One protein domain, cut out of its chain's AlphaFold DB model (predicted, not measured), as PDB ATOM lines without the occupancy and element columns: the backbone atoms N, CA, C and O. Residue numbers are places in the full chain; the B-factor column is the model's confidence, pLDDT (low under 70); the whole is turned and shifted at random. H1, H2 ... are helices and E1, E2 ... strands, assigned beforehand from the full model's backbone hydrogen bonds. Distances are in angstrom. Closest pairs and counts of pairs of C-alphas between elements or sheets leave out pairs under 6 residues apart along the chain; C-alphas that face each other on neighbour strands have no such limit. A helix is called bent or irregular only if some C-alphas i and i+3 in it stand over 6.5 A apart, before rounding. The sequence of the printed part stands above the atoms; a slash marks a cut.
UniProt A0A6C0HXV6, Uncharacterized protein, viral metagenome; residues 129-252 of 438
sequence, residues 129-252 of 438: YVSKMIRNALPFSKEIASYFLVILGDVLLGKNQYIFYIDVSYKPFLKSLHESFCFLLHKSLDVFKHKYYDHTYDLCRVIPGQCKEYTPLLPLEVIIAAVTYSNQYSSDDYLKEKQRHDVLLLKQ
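AT A GLANCE: This is residues 129 to 252 of the 438 residues of an uncharacterized protein of viral metagenome (UniProt A0A6C0HXV6). A rounded body of helices is built round H2, which runs through the middle, with H4 crossing it and the shorter H1 and H5 packed on it. At one side of these helices stands a small sheet of two parallel strands, E1 and E2, and H3 runs from E1 to H4, which it reaches only just. The printed part has 124 residues and is mostly helix; along the chain come H1, H2, E1, H3, E2, H4 and H5. It is compact, with a radius of gyration of the C-alphas of 13.4 A and spans of 36 by 28 by 28 A.

HOW THE PARTS SIT: Look first at E1, residues 163 to 166, and E2, residues 204 to 207: they are parallel neighbours, 30 degrees apart in direction, and N 165 and O 205 are within hydrogen-bond range at 2.8 A. Residues 192 to 193 pair in parallel with residues 164 to 165. With H3, residues 168 to 185, the strands form a strand-helix-strand unit, two parallel strands joined through a helix, whose crossover is left-handed. E2 and H2, residues 142 to 157, have 1 pair of C-alphas within 8 A, those of Ile 207 and Ile 144, 7.2 A apart. H2 touches H4, residues 219 to 232, about perpendicular at 88 degrees, closest at the C-alphas of Leu 149 and Ala 226, 4.3 A. H1, residues 129 to 137, touches H4 at the C-alphas of Ser 131 and Ala 225, their closest, 4.2 A; at 71 degrees the two are only just about perpendicular. With residues 147 to 154 alone, H2 touches H5, residues 235 to 242, at a shallow tilt of 20 degrees, opposite ways; the closest C-alphas, of Val 150 and Ser 235, are 5.9 A apart. H3 only just touches H4, with 3 pairs of C-alphas within 8 A, the closest those of Ser 180 and Pro 219, 6.2 A. Every O i to N i+4 pair is within hydrogen-bond range in H1, H2, H4 and H5, and 12 of 14 in H3.

IN THESE COORDINATES: Find C-alpha 129 at (146.415, 243.790, 295.372), where H1 begins. H2 is 22.6 A long and H4 20.0 A. H3, 24.8 A from C-alpha 168 at (176.263, 241.707, 299.671), has a kink of 35 degrees near residue 175 and is irregular: C-alphas 169 and 172 are 7.3 A apart. H5 ends with C-alpha 242 at (161.192, 257.095, 286.890).

THE WHOLE: The C-alphas farthest apart, of Tyr 129 and Asp 198, are 40.1 A apart. The links H3 to E2 and E2 to H4 are long. The printed part has no cut, and no printed residue is under 70 in pLDDT.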
ATOM      1  N   TYR A 129     146.410 243.642 293.916       85.00
ATOM      2  CA  TYR A 129     146.415 243.790 295.372       85.00
ATOM      3  C   TYR A 129     147.622 243.077 295.985       85.00
ATOM      4  O   TYR A 129     148.433 243.721 296.654       85.00
ATOM      5  N   VAL A 130     147.805 241.793 295.655       84.56
ATOM      6  CA  VAL A 130     148.968 240.993 296.084       84.56
ATOM      7  C   VAL A 130     150.263 241.664 295.628       84.56
ATOM      8  O   VAL A 130     151.178 241.856 296.422       84.56
ATOM      9  N   SER A 131     150.302 242.165 294.390       86.38
ATOM     10  CA  SER A 131     151.454 242.906 293.857       86.38
ATOM     11  C   SER A 131     151.815 244.148 294.683       86.38
ATOM     12  O   SER A 131     152.993 244.467 294.851       86.38
ATOM     13  N   LYS A 132     150.820 244.880 295.208       88.31
ATOM     14  CA  LYS A 132     151.056 246.042 296.083       88.31
ATOM     15  C   LYS A 132     151.527 245.619 297.475       88.31
ATOM     16  O   LYS A 132     152.398 246.295 298.018       88.31
ATOM     17  N   MET A 133     150.967 244.543 298.027       89.62
ATOM     18  CA  MET A 133     151.357 243.994 299.328       89.62
ATOM     19  C   MET A 133     152.808 243.506 299.302       89.62
ATOM     20  O   MET A 133     153.622 243.981 300.089       89.62
ATOM     21  N   ILE A 134     153.155 242.661 298.326       91.88
ATOM     22  CA  ILE A 134     154.511 242.131 298.144       91.88
ATOM     23  C   ILE A 134     155.523 243.251 297.944       91.88
ATOM     24  O   ILE A 134     156.561 243.255 298.598       91.88
ATOM     25  N   ARG A 135     155.212 244.253 297.111       92.19
ATOM     26  CA  ARG A 135     156.103 245.409 296.931       92.19
ATOM     27  C   ARG A 135     156.455 246.079 298.261       92.19
ATOM     28  O   ARG A 135     157.590 246.498 298.439       92.19
ATOM     29  N   ASN A 136     155.489 246.214 299.166       90.12
ATOM     30  CA  ASN A 136     155.713 246.875 300.450       90.12
ATOM     31  C   ASN A 136     156.440 245.976 301.466       90.12
ATOM     32  O   ASN A 136     157.023 246.501 302.406       90.12
ATOM     33  N   ALA A 137     156.391 244.654 301.291       91.31
ATOM     34  CA  ALA A 137     157.047 243.687 302.170       91.31
ATOM     35  C   ALA A 137     158.502 243.382 301.763       91.31
ATOM     36  O   ALA A 137     159.251 242.780 302.530       91.31
ATOM     37  N   LEU A 138     158.912 243.786 300.557       92.62
ATOM     38  CA  LEU A 138     160.284 243.632 300.085       92.62
ATOM     39  C   LEU A 138     161.268 244.551 300.845       92.62
ATOM     40  O   LEU A 138     160.921 245.696 301.139       92.62
ATOM     41  N   PRO A 139     162.527 244.119 301.068       92.38
ATOM     42  CA  PRO A 139     163.558 244.884 301.784       92.38
ATOM     43  C   PRO A 139     164.198 245.995 300.922       92.38
ATOM     44  O   PRO A 139     165.416 246.194 300.910       92.38
ATOM     45  N   PHE A 140     163.383 246.716 300.154       91.75
ATOM     46  CA  PHE A 140     163.804 247.790 299.257       91.75
ATOM     47  C   PHE A 140     162.958 249.044 299.485       91.75
ATOM     48  O   PHE A 140     161.844 248.985 300.006       91.75
ATOM     49  N   SER A 141     163.440 250.198 299.016       90.19
ATOM     50  CA  SER A 141     162.567 251.368 298.876       90.19
ATOM     51  C   SER A 141     161.433 251.059 297.892       90.19
ATOM     52  O   SER A 141     161.597 250.255 296.981       90.19
ATOM     53  N   LYS A 142     160.276 251.712 298.034       89.25
ATOM     54  CA  LYS A 142     159.065 251.415 297.240       89.25
ATOM     55  C   LYS A 142     159.301 251.371 295.720       89.25
ATOM     56  O   LYS A 142     158.723 250.540 295.016       89.25
ATOM     57  N   GLU A 143     160.135 252.271 295.211       89.88
ATOM     58  CA  GLU A 143     160.490 252.329 293.790       89.88
ATOM     59  C   GLU A 143     161.421 251.186 293.389       89.88
ATOM     60  O   GLU A 143     161.145 250.489 292.416       89.88
ATOM     61  N   ILE A 144     162.477 250.937 294.172       92.38
ATOM     62  CA  ILE A 144     163.403 249.830 293.911       92.38
ATOM     63  C   ILE A 144     162.708 248.479 294.073       92.38
ATOM     64  O   ILE A 144     162.967 247.583 293.285       92.38
ATOM     65  N   ALA A 145     161.766 248.338 295.005       93.88
ATOM     66  CA  ALA A 145     160.940 247.145 295.155       93.88
ATOM     67  C   ALA A 145     160.117 246.867 293.890       93.88
ATOM     68  O   ALA A 145     160.040 245.731 293.432       93.88
ATOM     69  N   SER A 146     159.521 247.908 293.303       93.44
ATOM     70  CA  SER A 146     158.774 247.777 292.046       93.44
ATOM     71  C   SER A 146     159.704 247.379 290.903       93.44
ATOM     72  O   SER A 146     159.401 246.449 290.164       93.44
ATOM     73  N   TYR A 147     160.856 248.045 290.792       94.69
ATOM     74  CA  TYR A 147     161.853 247.735 289.775       94.69
ATOM     75  C   TYR A 147     162.405 246.309 289.921       94.69
ATOM     76  O   TYR A 147     162.510 245.577 288.942       94.69
ATOM     77  N   PHE A 148     162.671 245.873 291.149       95.25
ATOM     78  CA  PHE A 148     163.095 244.513 291.467       95.25
ATOM     79  C   PHE A 148     162.053 243.476 291.030       95.25
ATOM     80  O   PHE A 148     162.416 242.462 290.439       95.25
ATOM     81  N   LEU A 149     160.758 243.742 291.240       95.06
ATOM     82  CA  LEU A 149     159.683 242.877 290.741       95.06
ATOM     83  C   LEU A 149     159.633 242.830 289.208       95.06
ATOM     84  O   LEU A 149     159.446 241.746 288.659       95.06
ATOM     85  N   VAL A 150     159.859 243.954 288.515       94.56
ATOM     86  CA  VAL A 150     159.990 243.971 287.044       94.56
ATOM     87  C   VAL A 150     161.158 243.084 286.600       94.56
ATOM     88  O   VAL A 150     160.970 242.223 285.746       94.56
ATOM     89  N   ILE A 151     162.334 243.224 287.228       94.75
ATOM     90  CA  ILE A 151     163.520 242.402 286.928       94.75
ATOM     91  C   ILE A 151     163.214 240.914 287.110       94.75
ATOM     92  O   ILE A 151     163.487 240.114 286.217       94.75
ATOM     93  N   LEU A 152     162.641 240.534 288.255       94.75
ATOM     94  CA  LEU A 152     162.279 239.143 288.516       94.75
ATOM     95  C   LEU A 152     161.307 238.622 287.459       94.75
ATOM     96  O   LEU A 152     161.504 237.526 286.944       94.75
ATOM     97  N   GLY A 153     160.293 239.408 287.095       92.88
ATOM     98  CA  GLY A 153     159.337 239.031 286.061       92.88
ATOM     99  C   GLY A 153     160.010 238.839 284.702       92.88
ATOM    100  O   GLY A 153     159.753 237.841 284.033       92.88
ATOM    101  N   ASP A 154     160.946 239.713 284.328       92.12
ATOM    102  CA  ASP A 154     161.707 239.590 283.082       92.12
ATOM    103  C   ASP A 154     162.582 238.329 283.063       92.12
ATOM    104  O   ASP A 154     162.668 237.651 282.037       92.12
ATOM    105  N   VAL A 155     163.181 237.943 284.193       92.19
ATOM    106  CA  VAL A 155     163.901 236.662 284.326       92.19
ATOM    107  C   VAL A 155     162.938 235.475 284.188       92.19
ATOM    108  O   VAL A 155     163.186 234.520 283.440       92.19
ATOM    109  N   LEU A 156     161.791 235.542 284.864       90.38
ATOM    110  CA  LEU A 156     160.761 234.505 284.827       90.38
ATOM    111  C   LEU A 156     160.102 234.354 283.455       90.38
ATOM    112  O   LEU A 156     159.680 233.251 283.111       90.38
ATOM    113  N   LEU A 157     160.083 235.400 282.637       88.50
ATOM    114  CA  LEU A 157     159.536 235.377 281.282       88.50
ATOM    115  C   LEU A 157     160.612 235.240 280.193       88.50
ATOM    116  O   LEU A 157     160.273 235.166 279.017       88.50
ATOM    117  N   GLY A 158     161.897 235.166 280.562       87.62
ATOM    118  CA  GLY A 158     163.002 235.019 279.605       87.62
ATOM    119  C   GLY A 158     163.287 236.280 278.777       87.62
ATOM    120  O   GLY A 158     163.873 236.185 277.705       87.62
ATOM    121  N   LYS A 159     162.865 237.451 279.264       89.44
ATOM    122  CA  LYS A 159     163.076 238.767 278.640       89.44
ATOM    123  C   LYS A 159     164.382 239.438 279.091       89.44
ATOM    124  O   LYS A 159     164.818 240.398 278.465       89.44
ATOM    125  N   ASN A 160     164.990 238.975 280.188       89.00
ATOM    126  CA  ASN A 160     166.146 239.644 280.783       89.00
ATOM    127  C   ASN A 160     167.432 239.496 279.949       89.00
ATOM    128  O   ASN A 160     167.812 238.390 279.572       89.00
ATOM    129  N   GLN A 161     168.145 240.609 279.772       89.06
ATOM    130  CA  GLN A 161     169.447 240.682 279.093       89.06
ATOM    131  C   GLN A 161     170.540 241.308 279.974       89.06
ATOM    132  O   GLN A 161     171.691 241.419 279.554       89.06
ATOM    133  N   TYR A 162     170.185 241.736 281.187       92.69
ATOM    134  CA  TYR A 162     171.032 242.566 282.033       92.69
ATOM    135  C   TYR A 162     171.604 241.805 283.226       92.69
ATOM    136  O   TYR A 162     171.049 240.804 283.691       92.69
ATOM    137  N   ILE A 163     172.715 242.334 283.729       94.25
ATOM    138  CA  ILE A 163     173.370 241.912 284.964       94.25
ATOM    139  C   ILE A 163     173.138 242.994 286.011       94.25
ATOM    140  O   ILE A 163     173.370 244.179 285.758       94.25
ATOM    141  N   PHE A 164     172.706 242.583 287.199       95.12
ATOM    142  CA  PHE A 164     172.335 243.493 288.273       95.12
ATOM    143  C   PHE A 164     173.328 243.381 289.418       95.12
ATOM    144  O   PHE A 164     173.432 242.337 290.063       95.12
ATOM    145  N   TYR A 165     174.042 244.465 289.690       95.44
ATOM    146  CA  TYR A 165     174.877 244.561 290.872       95.44
ATOM    147  C   TYR A 165     174.046 244.969 292.073       95.44
ATOM    148  O   TYR A 165     173.306 245.951 292.026       95.44
ATOM    149  N   ILE A 166     174.175 244.192 293.139       94.94
ATOM    150  CA  ILE A 166     173.433 244.383 294.378       94.94
ATOM    151  C   ILE A 166     174.352 244.137 295.568       94.94
ATOM    152  O   ILE A 166     175.230 243.264 295.533       94.94
ATOM    153  N   ASP A 167     174.145 244.914 296.626       92.38
ATOM    154  CA  ASP A 167     174.951 244.838 297.836       92.38
ATOM    155  C   ASP A 167     174.943 243.425 298.457       92.38
ATOM    156  O   ASP A 167     173.957 242.682 298.383       92.38
ATOM    157  N   VAL A 168     176.066 243.039 299.070       90.56
ATOM    158  CA  VAL A 168     176.263 241.707 299.671       90.56
ATOM    159  C   VAL A 168     175.254 241.428 300.787       90.56
ATOM    160  O   VAL A 168     174.895 240.269 301.000       90.56
ATOM    161  N   SER A 169     174.745 242.465 301.459       90.25
ATOM    162  CA  SER A 169     173.715 242.334 302.496       90.25
ATOM    163  C   SER A 169     172.444 241.629 302.009       90.25
ATOM    164  O   SER A 169     171.785 240.959 302.799       90.25
ATOM    165  N   TYR A 170     172.120 241.681 300.711       93.25
ATOM    166  CA  TYR A 170     170.950 240.997 300.141       93.25
ATOM    167  C   TYR A 170     171.147 239.493 299.910       93.25
ATOM    168  O   TYR A 170     170.191 238.796 299.566       93.25
ATOM    169  N   LYS A 171     172.361 238.958 300.086       92.38
ATOM    170  CA  LYS A 171     172.679 237.555 299.779       92.38
ATOM    171  C   LYS A 171     171.770 236.535 300.496       92.38
ATOM    172  O   LYS A 171     171.335 235.602 299.820       92.38
ATOM    173  N   PRO A 172     171.436 236.671 301.799       92.12
ATOM    174  CA  PRO A 172     170.528 235.737 302.475       92.12
ATOM    175  C   PRO A 172     169.112 235.756 301.885       92.12
ATOM    176  O   PRO A 172     168.555 234.702 301.578       92.12
ATOM    177  N   PHE A 173     168.572 236.955 301.644       93.44
ATOM    178  CA  PHE A 173     167.263 237.154 301.021       93.44
ATOM    179  C   PHE A 173     167.204 236.532 299.618       93.44
ATOM    180  O   PHE A 173     166.315 235.731 299.324       93.44
ATOM    181  N   LEU A 174     168.190 236.838 298.766       93.94
ATOM    182  CA  LEU A 174     168.256 236.303 297.405       93.94
ATOM    183  C   LEU A 174     168.423 234.785 297.384       93.94
ATOM    184  O   LEU A 174     167.841 234.140 296.521       93.94
ATOM    185  N   LYS A 175     169.173 234.206 298.329       92.75
ATOM    186  CA  LYS A 175     169.332 232.751 298.437       92.75
ATOM    187  C   LYS A 175     167.996 232.062 298.727       92.75
ATOM    188  O   LYS A 175     167.636 231.134 298.012       92.75
ATOM    189  N   SER A 176     167.242 232.558 299.709       91.56
ATOM    190  CA  SER A 176     165.918 232.015 300.050       91.56
ATOM    191  C   SER A 176     164.937 232.108 298.871       91.56
ATOM    192  O   SER A 176     164.210 231.157 298.566       91.56
ATOM    193  N   LEU A 177     164.962 233.236 298.155       92.38
ATOM    194  CA  LEU A 177     164.138 233.425 296.967       92.38
ATOM    195  C   LEU A 177     164.563 232.498 295.818       92.38
ATOM    196  O   LEU A 177     163.717 231.893 295.165       92.38
ATOM    197  N   HIS A 178     165.870 232.363 295.592       92.50
ATOM    198  CA  HIS A 178     166.448 231.519 294.552       92.50
ATOM    199  C   HIS A 178     166.114 230.039 294.751       92.50
ATOM    200  O   HIS A 178     165.715 229.383 293.794       92.50
ATOM    201  N   GLU A 179     166.211 229.523 295.978       91.75
ATOM    202  CA  GLU A 179     165.837 228.139 296.304       91.75
ATOM    203  C   GLU A 179     164.370 227.860 295.948       91.75
ATOM    204  O   GLU A 179     164.061 226.853 295.309       91.75
ATOM    205  N   SER A 180     163.480 228.804 296.265       88.88
ATOM    206  CA  SER A 180     162.063 228.719 295.900       88.88
ATOM    207  C   SER A 180     161.850 228.802 294.380       88.88
ATOM    208  O   SER A 180     161.066 228.038 293.819       88.88
ATOM    209  N   PHE A 181     162.593 229.700 293.720       89.75
ATOM    210  CA  PHE A 181     162.847 229.792 292.273       89.75
ATOM    211  C   PHE A 181     163.062 228.434 291.604       89.75
ATOM    212  O   PHE A 181     162.290 227.967 290.756       89.75
ATOM    213  N   CYS A 182     164.155 227.809 292.012       89.31
ATOM    214  CA  CYS A 182     164.619 226.550 291.470       89.31
ATOM    215  C   CYS A 182     163.606 225.440 291.727       89.31
ATOM    216  O   CYS A 182     163.288 224.705 290.798       89.31
ATOM    217  N   PHE A 183     163.055 225.362 292.940       87.94
ATOM    218  CA  PHE A 183     162.089 224.328 293.298       87.94
ATOM    219  C   PHE A 183     160.776 224.431 292.513       87.94
ATOM    220  O   PHE A 183     160.268 223.417 292.051       87.94
ATOM    221  N   LEU A 184     160.216 225.634 292.353       86.62
ATOM    222  CA  LEU A 184     158.900 225.807 291.729       86.62
ATOM    223  C   LEU A 184     158.959 225.853 290.205       86.62
ATOM    224  O   LEU A 184     158.042 225.357 289.556       86.62
ATOM    225  N   LEU A 185     159.991 226.475 289.631       87.25
ATOM    226  CA  LEU A 185     160.016 226.843 288.211       87.25
ATOM    227  C   LEU A 185     161.234 226.306 287.449       87.25
ATOM    228  O   LEU A 185     161.340 226.566 286.251       87.25
ATOM    229  N   HIS A 186     162.169 225.617 288.116       88.31
ATOM    230  CA  HIS A 186     163.485 225.265 287.563       88.31
ATOM    231  C   HIS A 186     164.236 226.481 286.983       88.31
ATOM    232  O   HIS A 186     164.967 226.372 285.998       88.31
ATOM    233  N   LYS A 187     164.043 227.666 287.582       86.94
ATOM    234  CA  LYS A 187     164.686 228.914 287.153       86.94
ATOM    235  C   LYS A 187     165.649 229.441 288.200       86.94
ATOM    236  O   LYS A 187     165.310 229.543 289.376       86.94
ATOM    237  N   SER A 188     166.821 229.845 287.723       88.31
ATOM    238  CA  SER A 188     167.863 230.456 288.536       88.31
ATOM    239  C   SER A 188     167.762 231.988 288.562       88.31
ATOM    240  O   SER A 188     167.273 232.608 287.618       88.31
ATOM    241  N   LEU A 189     168.276 232.597 289.635       90.19
ATOM    242  CA  LEU A 189     168.373 234.048 289.826       90.19
ATOM    243  C   LEU A 189     169.830 234.533 289.705       90.19
ATOM    244  O   LEU A 189     170.231 235.500 290.348       90.19
ATOM    245  N   ASP A 190     170.622 233.888 288.843       89.81
ATOM    246  CA  ASP A 190     172.056 234.172 288.648       89.81
ATOM    247  C   ASP A 190     172.371 235.553 288.056       89.81
ATOM    248  O   ASP A 190     173.543 235.921 287.922       89.81
ATOM    249  N   VAL A 191     171.346 236.324 287.697       93.38
ATOM    250  CA  VAL A 191     171.466 237.678 287.143       93.38
ATOM    251  C   VAL A 191     171.954 238.696 288.174       93.38
ATOM    252  O   VAL A 191     172.503 239.732 287.799       93.38
ATOM    253  N   PHE A 192     171.776 238.402 289.467       95.12
ATOM    254  CA  PHE A 192     172.241 239.246 290.560       95.12
ATOM    255  C   PHE A 192     173.682 238.890 290.928       95.12
ATOM    256  O   PHE A 192     173.997 237.742 291.247       95.12
ATOM    257  N   LYS A 193     174.576 239.880 290.896       94.38
ATOM    258  CA  LYS A 193     176.003 239.725 291.194       94.38
ATOM    259  C   LYS A 193     176.426 240.679 292.309       94.38
ATOM    260  O   LYS A 193     175.953 241.805 292.400       94.38
ATOM    261  N   HIS A 194     177.380 240.239 293.122       91.69
ATOM    262  CA  HIS A 194     177.963 241.053 294.200       91.69
ATOM    263  C   HIS A 194     179.382 241.548 293.893       91.69
ATOM    264  O   HIS A 194     179.936 242.375 294.611       91.69
ATOM    265  N   LYS A 195     179.999 240.994 292.848       89.81
ATOM    266  CA  LYS A 195     181.339 241.343 292.380       89.81
ATOM    267  C   LYS A 195     181.287 241.567 290.880       89.81
ATOM    268  O   LYS A 195     180.479 240.944 290.192       89.81
ATOM    269  N   TYR A 196     182.147 242.458 290.418       88.69
ATOM    270  CA  TYR A 196     182.328 242.756 289.011       88.69
ATOM    271  C   TYR A 196     183.305 241.754 288.377       88.69
ATOM    272  O   TYR A 196     184.296 241.389 289.010       88.69
ATOM    273  N   TYR A 197     183.012 241.312 287.152       86.69
ATOM    274  CA  TYR A 197     183.803 240.333 286.392       86.69
ATOM    275  C   TYR A 197     184.001 240.788 284.936       86.69
ATOM    276  O   TYR A 197     183.723 240.035 284.006       86.69
ATOM    277  N   ASP A 198     184.407 242.045 284.737       82.88
ATOM    278  CA  ASP A 198     184.695 242.624 283.412       82.88
ATOM    279  C   ASP A 198     183.527 242.540 282.410       82.88
ATOM    280  O   ASP A 198     183.702 242.398 281.202       82.88
ATOM    281  N   HIS A 199     182.299 242.645 282.922       87.56
ATOM    282  CA  HIS A 199     181.088 242.693 282.108       87.56
ATOM    283  C   HIS A 199     180.937 244.044 281.395       87.56
ATOM    284  O   HIS A 199     181.192 245.095 281.975       87.56
ATOM    285  N   THR A 200     180.428 244.037 280.161       89.12
ATOM    286  CA  THR A 200     180.163 245.267 279.401       89.12
ATOM    287  C   THR A 200     179.211 246.191 280.164       89.12
ATOM    288  O   THR A 200     178.083 245.805 280.473       89.12
ATOM    289  N   TYR A 201     179.647 247.424 280.430       91.56
ATOM    290  CA  TYR A 201     178.913 248.395 281.249       91.56
ATOM    291  C   TYR A 201     177.482 248.667 280.750       91.56
ATOM    292  O   TYR A 201     176.568 248.806 281.564       91.56
ATOM    293  N   ASP A 202     177.251 248.644 279.432       89.69
ATOM    294  CA  ASP A 202     175.923 248.818 278.822       89.69
ATOM    295  C   ASP A 202     174.889 247.785 279.290       89.69
ATOM    296  O   ASP A 202     173.687 248.081 279.365       89.69
ATOM    297  N   LEU A 203     175.357 246.586 279.642       91.88
ATOM    298  CA  LEU A 203     174.541 245.472 280.119       91.88
ATOM    299  C   LEU A 203     174.443 245.422 281.649       91.88
ATOM    300  O   LEU A 203     173.733 244.579 282.198       91.88
ATOM    301  N   CYS A 204     175.136 246.318 282.350       93.44
ATOM    302  CA  CYS A 204     175.167 246.356 283.801       93.44
ATOM    303  C   CYS A 204     174.192 247.390 284.369       93.44
ATOM    304  O   CYS A 204     174.020 248.495 283.842       93.44
ATOM    305  N   ARG A 205     173.558 247.034 285.482       93.50
ATOM    306  CA  ARG A 205     172.652 247.888 286.256       93.50
ATOM    307  C   ARG A 205     172.986 247.779 287.736       93.50
ATOM    308  O   ARG A 205     173.519 246.760 288.171       93.50
ATOM    309  N   VAL A 206     172.660 248.811 288.503       93.50
ATOM    310  CA  VAL A 206     172.897 248.851 289.951       93.50
ATOM    311  C   VAL A 206     171.568 248.866 290.687       93.50
ATOM    312  O   VAL A 206     170.672 249.626 290.335       93.50
ATOM    313  N   ILE A 207     171.440 248.042 291.722       94.38
ATOM    314  CA  ILE A 207     170.303 248.059 292.640       94.38
ATOM    315  C   ILE A 207     170.763 248.747 293.927       94.38
ATOM    316  O   ILE A 207     171.450 248.119 294.736       94.38
ATOM    317  N   PRO A 208     170.432 250.037 294.116       91.44
ATOM    318  CA  PRO A 208     170.887 250.793 295.270       91.44
ATOM    319  C   PRO A 208     170.151 250.360 296.538       91.44
ATOM    320  O   PRO A 208     168.938 250.131 296.525       91.44
ATOM    321  N   GLY A 209     170.885 250.311 297.648       88.69
ATOM    322  CA  GLY A 209     170.350 249.988 298.967       88.69
ATOM    323  C   GLY A 209     171.183 248.959 299.725       88.69
ATOM    324  O   GLY A 209     172.153 248.405 299.212       88.69
ATOM    325  N   GLN A 210     170.774 248.711 300.966       87.50
ATOM    326  CA  GLN A 210     171.323 247.680 301.843       87.50
ATOM    327  C   GLN A 210     170.171 246.955 302.538       87.50
ATOM    328  O   GLN A 210     169.213 247.585 302.995       87.50
ATOM    329  N   CYS A 211     170.281 245.636 302.644       88.31
ATOM    330  CA  CYS A 211     169.319 244.800 303.343       88.31
ATOM    331  C   CYS A 211     169.666 244.768 304.830       88.31
ATOM    332  O   CYS A 211     170.658 244.157 305.219       88.31
ATOM    333  N   LYS A 212     168.854 245.417 305.667       80.06
ATOM    334  CA  LYS A 212     169.003 245.314 307.127       80.06
ATOM    335  C   LYS A 212     168.294 244.070 307.650       80.06
ATOM    336  O   LYS A 212     168.920 243.196 308.232       80.06
ATOM    337  N   GLU A 213     167.003 243.971 307.359       83.12
ATOM    338  CA  GLU A 213     166.128 242.870 307.752       83.12
ATOM    339  C   GLU A 213     165.157 242.574 306.607       83.12
ATOM    340  O   GLU A 213     164.844 243.461 305.807       83.12
ATOM    341  N   TYR A 214     164.689 241.330 306.515       88.12
ATOM    342  CA  TYR A 214     163.649 240.948 305.567       88.12
ATOM    343  C   TYR A 214     162.673 239.962 306.200       88.12
ATOM    344  O   TYR A 214     163.058 239.083 306.972       88.12
ATOM    345  N   THR A 215     161.406 240.092 305.825       85.31
ATOM    346  CA  THR A 215     160.367 239.135 306.195       85.31
ATOM    347  C   THR A 215     160.318 238.030 305.141       85.31
ATOM    348  O   THR A 215     160.341 238.342 303.947       85.31
ATOM    349  N   PRO A 216     160.244 236.745 305.528       85.00
ATOM    350  CA  PRO A 216     159.994 235.663 304.584       85.00
ATOM    351  C   PRO A 216     158.702 235.919 303.798       85.00
ATOM    352  O   PRO A 216     157.663 236.219 304.384       85.00
ATOM    353  N   LEU A 217     158.774 235.809 302.472       87.81
ATOM    354  CA  LEU A 217     157.636 236.014 301.576       87.81
ATOM    355  C   LEU A 217     157.174 234.678 301.004       87.81
ATOM    356  O   LEU A 217     157.987 233.780 300.778       87.81
ATOM    357  N   LEU A 218     155.879 234.573 300.712       89.56
ATOM    358  CA  LEU A 218     155.328 233.428 299.999       89.56
ATOM    359  C   LEU A 218     155.827 233.444 298.542       89.56
ATOM    360  O   LEU A 218     155.527 234.388 297.806       89.56
ATOM    361  N   PRO A 219     156.571 232.421 298.080       89.50
ATOM    362  CA  PRO A 219     157.218 232.476 296.768       89.50
ATOM    363  C   PRO A 219     156.245 232.632 295.600       89.50
ATOM    364  O   PRO A 219     156.532 233.355 294.647       89.50
ATOM    365  N   LEU A 220     155.077 231.988 295.684       89.50
ATOM    366  CA  LEU A 220     154.039 232.058 294.657       89.50
ATOM    367  C   LEU A 220     153.462 233.474 294.535       89.50
ATOM    368  O   LEU A 220     153.294 233.963 293.421       89.50
ATOM    369  N   GLU A 221     153.252 234.179 295.647       90.38
ATOM    370  CA  GLU A 221     152.816 235.579 295.621       90.38
ATOM    371  C   GLU A 221     153.873 236.495 294.998       90.38
ATOM    372  O   GLU A 221     153.538 237.391 294.220       90.38
ATOM    373  N   VAL A 222     155.157 236.245 295.291       92.88
ATOM    374  CA  VAL A 222     156.268 236.992 294.684       92.88
ATOM    375  C   VAL A 222     156.328 236.758 293.177       92.88
ATOM    376  O   VAL A 222     156.498 237.720 292.432       92.88
ATOM    377  N   ILE A 223     156.139 235.519 292.712       91.50
ATOM    378  CA  ILE A 223     156.097 235.191 291.281       91.50
ATOM    379  C   ILE A 223     154.963 235.956 290.588       91.50
ATOM    380  O   ILE A 223     155.194 236.596 289.564       91.50
ATOM    381  N   ILE A 224     153.758 235.954 291.160       89.50
ATOM    382  CA  ILE A 224     152.602 236.655 290.580       89.50
ATOM    383  C   ILE A 224     152.838 238.156 290.544       89.50
ATOM    384  O   ILE A 224     152.567 238.802 289.529       89.50
ATOM    385  N   ALA A 225     153.361 238.715 291.635       92.75
ATOM    386  CA  ALA A 225     153.721 240.119 291.686       92.75
ATOM    387  C   ALA A 225     154.743 240.450 290.589       92.75
ATOM    388  O   ALA A 225     154.526 241.370 289.803       92.75
ATOM    389  N   ALA A 226     155.810 239.661 290.476       93.94
ATOM    390  CA  ALA A 226     156.876 239.857 289.502       93.94
ATOM    391  C   ALA A 226     156.367 239.816 288.051       93.94
ATOM    392  O   ALA A 226     156.630 240.734 287.272       93.94
ATOM    393  N   VAL A 227     155.572 238.803 287.693       91.12
ATOM    394  CA  VAL A 227     154.971 238.704 286.353       91.12
ATOM    395  C   VAL A 227     154.002 239.864 286.100       91.12
ATOM    396  O   VAL A 227     154.045 240.472 285.030       91.12
ATOM    397  N   THR A 228     153.176 240.235 287.085       90.88
ATOM    398  CA  THR A 228     152.258 241.380 286.960       90.88
ATOM    399  C   THR A 228     153.025 242.659 286.613       90.88
ATOM    400  O   THR A 228     152.630 243.372 285.692       90.88
ATOM    401  N   TYR A 229     154.143 242.933 287.294       91.56
ATOM    402  CA  TYR A 229     154.968 244.112 287.017       91.56
ATOM    403  C   TYR A 229     155.693 244.034 285.662       91.56
ATOM    404  O   TYR A 229     155.668 245.021 284.936       91.56
ATOM    405  N   SER A 230     156.269 242.888 285.276       91.75
ATOM    406  CA  SER A 230     156.948 242.717 283.969       91.75
ATOM    407  C   SER A 230     155.995 242.750 282.762       91.75
ATOM    408  O   SER A 230     156.387 243.086 281.643       91.75
ATOM    409  N   ASN A 231     154.723 242.390 282.951       88.62
ATOM    410  CA  ASN A 231     153.714 242.538 281.900       88.62
ATOM    411  C   ASN A 231     153.206 243.980 281.782       88.62
ATOM    412  O   ASN A 231     152.808 244.389 280.695       88.62
ATOM    413  N   GLN A 232     153.215 244.741 282.878       87.44
ATOM    414  CA  GLN A 232     152.835 246.156 282.870       87.44
ATOM    415  C   GLN A 232     153.958 247.064 282.361       87.44
ATOM    416  O   GLN A 232     153.677 248.051 281.689       87.44
ATOM    417  N   TYR A 233     155.211 246.733 282.674       84.94
ATOM    418  CA  TYR A 233     156.380 247.544 282.355       84.94
ATOM    419  C   TYR A 233     157.514 246.660 281.845       84.94
ATOM    420  O   TYR A 233     157.784 245.610 282.425       84.94
ATOM    421  N   SER A 234     158.244 247.116 280.826       78.88
ATOM    422  CA  SER A 234     159.588 246.588 280.568       78.88
ATOM    423  C   SER A 234     160.590 247.218 281.547       78.88
ATOM    424  O   SER A 234     160.381 248.345 282.007       78.88
ATOM    425  N   SER A 235     161.690 246.523 281.864       79.75
ATOM    426  CA  SER A 235     162.738 247.049 282.758       79.75
ATOM    427  C   SER A 235     163.249 248.432 282.331       79.75
ATOM    428  O   SER A 235     163.351 249.337 283.160       79.75
ATOM    429  N   ASP A 236     163.508 248.638 281.036       83.06
ATOM    430  CA  ASP A 236     163.996 249.927 280.535       83.06
ATOM    431  C   ASP A 236     162.911 251.010 280.541       83.06
ATOM    432  O   ASP A 236     163.211 252.164 280.849       83.06
ATOM    433  N   ASP A 237     161.657 250.670 280.231       83.19
ATOM    434  CA  ASP A 237     160.569 251.655 280.230       83.19
ATOM    435  C   ASP A 237     160.239 252.120 281.649       83.19
ATOM    436  O   ASP A 237     160.048 253.318 281.870       83.19
ATOM    437  N   TYR A 238     160.293 251.210 282.629       85.81
ATOM    438  CA  TYR A 238     160.157 251.560 284.042       85.81
ATOM    439  C   TYR A 238     161.226 252.575 284.477       85.81
ATOM    440  O   TYR A 238     160.925 253.573 285.136       85.81
ATOM    441  N   LEU A 239     162.485 252.351 284.083       85.62
ATOM    442  CA  LEU A 239     163.586 253.256 284.424       85.62
ATOM    443  C   LEU A 239     163.487 254.611 283.719       85.62
ATOM    444  O   LEU A 239     163.812 255.626 284.337       85.62
ATOM    445  N   LYS A 240     163.036 254.643 282.459       81.94
ATOM    446  CA  LYS A 240     162.805 255.895 281.721       81.94
ATOM    447  C   LYS A 240     161.720 256.735 282.384       81.94
ATOM    448  O   LYS A 240     161.917 257.932 282.568       81.94
ATOM    449  N   GLU A 241     160.607 256.115 282.775       82.06
ATOM    450  CA  GLU A 241     159.497 256.811 283.432       82.06
ATOM    451  C   GLU A 241     159.922 257.408 284.782       82.06
ATOM    452  O   GLU A 241     159.548 258.530 285.115       82.06
ATOM    453  N   LYS A 242     160.730 256.671 285.557       81.69
ATOM    454  CA  LYS A 242     161.192 257.095 286.890       81.69
ATOM    455  C   LYS A 242     162.501 257.891 286.893       81.69
ATOM    456  O   LYS A 242     162.934 258.296 287.966       81.69
ATOM    457  N   GLN A 243     163.128 258.107 285.734       80.12
ATOM    458  CA  GLN A 243     164.379 258.869 285.564       80.12
ATOM    459  C   GLN A 243     165.498 258.450 286.542       80.12
ATOM    460  O   GLN A 243     166.190 259.272 287.142       80.12
ATOM    461  N   ARG A 244     165.684 257.138 286.725       80.31
ATOM    462  CA  ARG A 244     166.631 256.576 287.706       80.31
ATOM    463  C   ARG A 244     168.052 256.473 287.151       80.31
ATOM    464  O   ARG A 244     168.504 255.413 286.719       80.31
ATOM    465  N   HIS A 245     168.763 257.599 287.165       80.94
ATOM    466  CA  HIS A 245     170.163 257.689 286.726       80.94
ATOM    467  C   HIS A 245     171.133 256.884 287.603       80.94
ATOM    468  O   HIS A 245     172.137 256.378 287.112       80.94
ATOM    469  N   ASP A 246     170.814 256.709 288.884       84.81
ATOM    470  CA  ASP A 246     171.594 255.917 289.837       84.81
ATOM    471  C   ASP A 246     171.652 254.424 289.470       84.81
ATOM    472  O   ASP A 246     172.705 253.802 289.575       84.81
ATOM    473  N   VAL A 247     170.556 253.863 288.953       88.88
ATOM    474  CA  VAL A 247     170.499 252.471 288.465       88.88
ATOM    475  C   VAL A 247     171.283 252.291 287.159       88.88
ATOM    476  O   VAL A 247     171.869 251.233 286.908       88.88
ATOM    477  N   LEU A 248     171.294 253.330 286.319       89.62
ATOM    478  CA  LEU A 248     171.925 253.358 284.997       89.62
ATOM    479  C   LEU A 248     173.381 253.842 285.022       89.62
ATOM    480  O   LEU A 248     173.965 254.051 283.960       89.62
ATOM    481  N   LEU A 249     173.974 253.997 286.208       89.81
ATOM    482  CA  LEU A 249     175.265 254.653 286.388       89.81
ATOM    483  C   LEU A 249     176.375 254.051 285.515       89.81
ATOM    484  O   LEU A 249     177.129 254.803 284.908       89.81
ATOM    485  N   LEU A 250     176.453 252.721 285.399       89.81
ATOM    486  CA  LEU A 250     177.468 252.070 284.559       89.81
ATOM    487  C   LEU A 250     177.202 252.261 283.067       89.81
ATOM    488  O   LEU A 250     178.119 252.608 282.342       89.81
ATOM    489  N   LYS A 251     175.952 252.133 282.613       89.88
ATOM    490  CA  LYS A 251     175.582 252.372 281.207       89.88
ATOM    491  C   LYS A 251     175.885 253.801 280.748       89.88
ATOM    492  O   LYS A 251     176.107 254.043 279.570       89.88
ATOM    493  N   GLN A 252     175.834 254.764 281.664       88.56
ATOM    494  CA  GLN A 252     176.042 256.180 281.356       88.56
ATOM    495  C   GLN A 252     177.513 256.606 281.428       88.56
ATOM    496  O   GLN A 252     177.808 257.766 281.156       88.56
TER     497      GLN A 252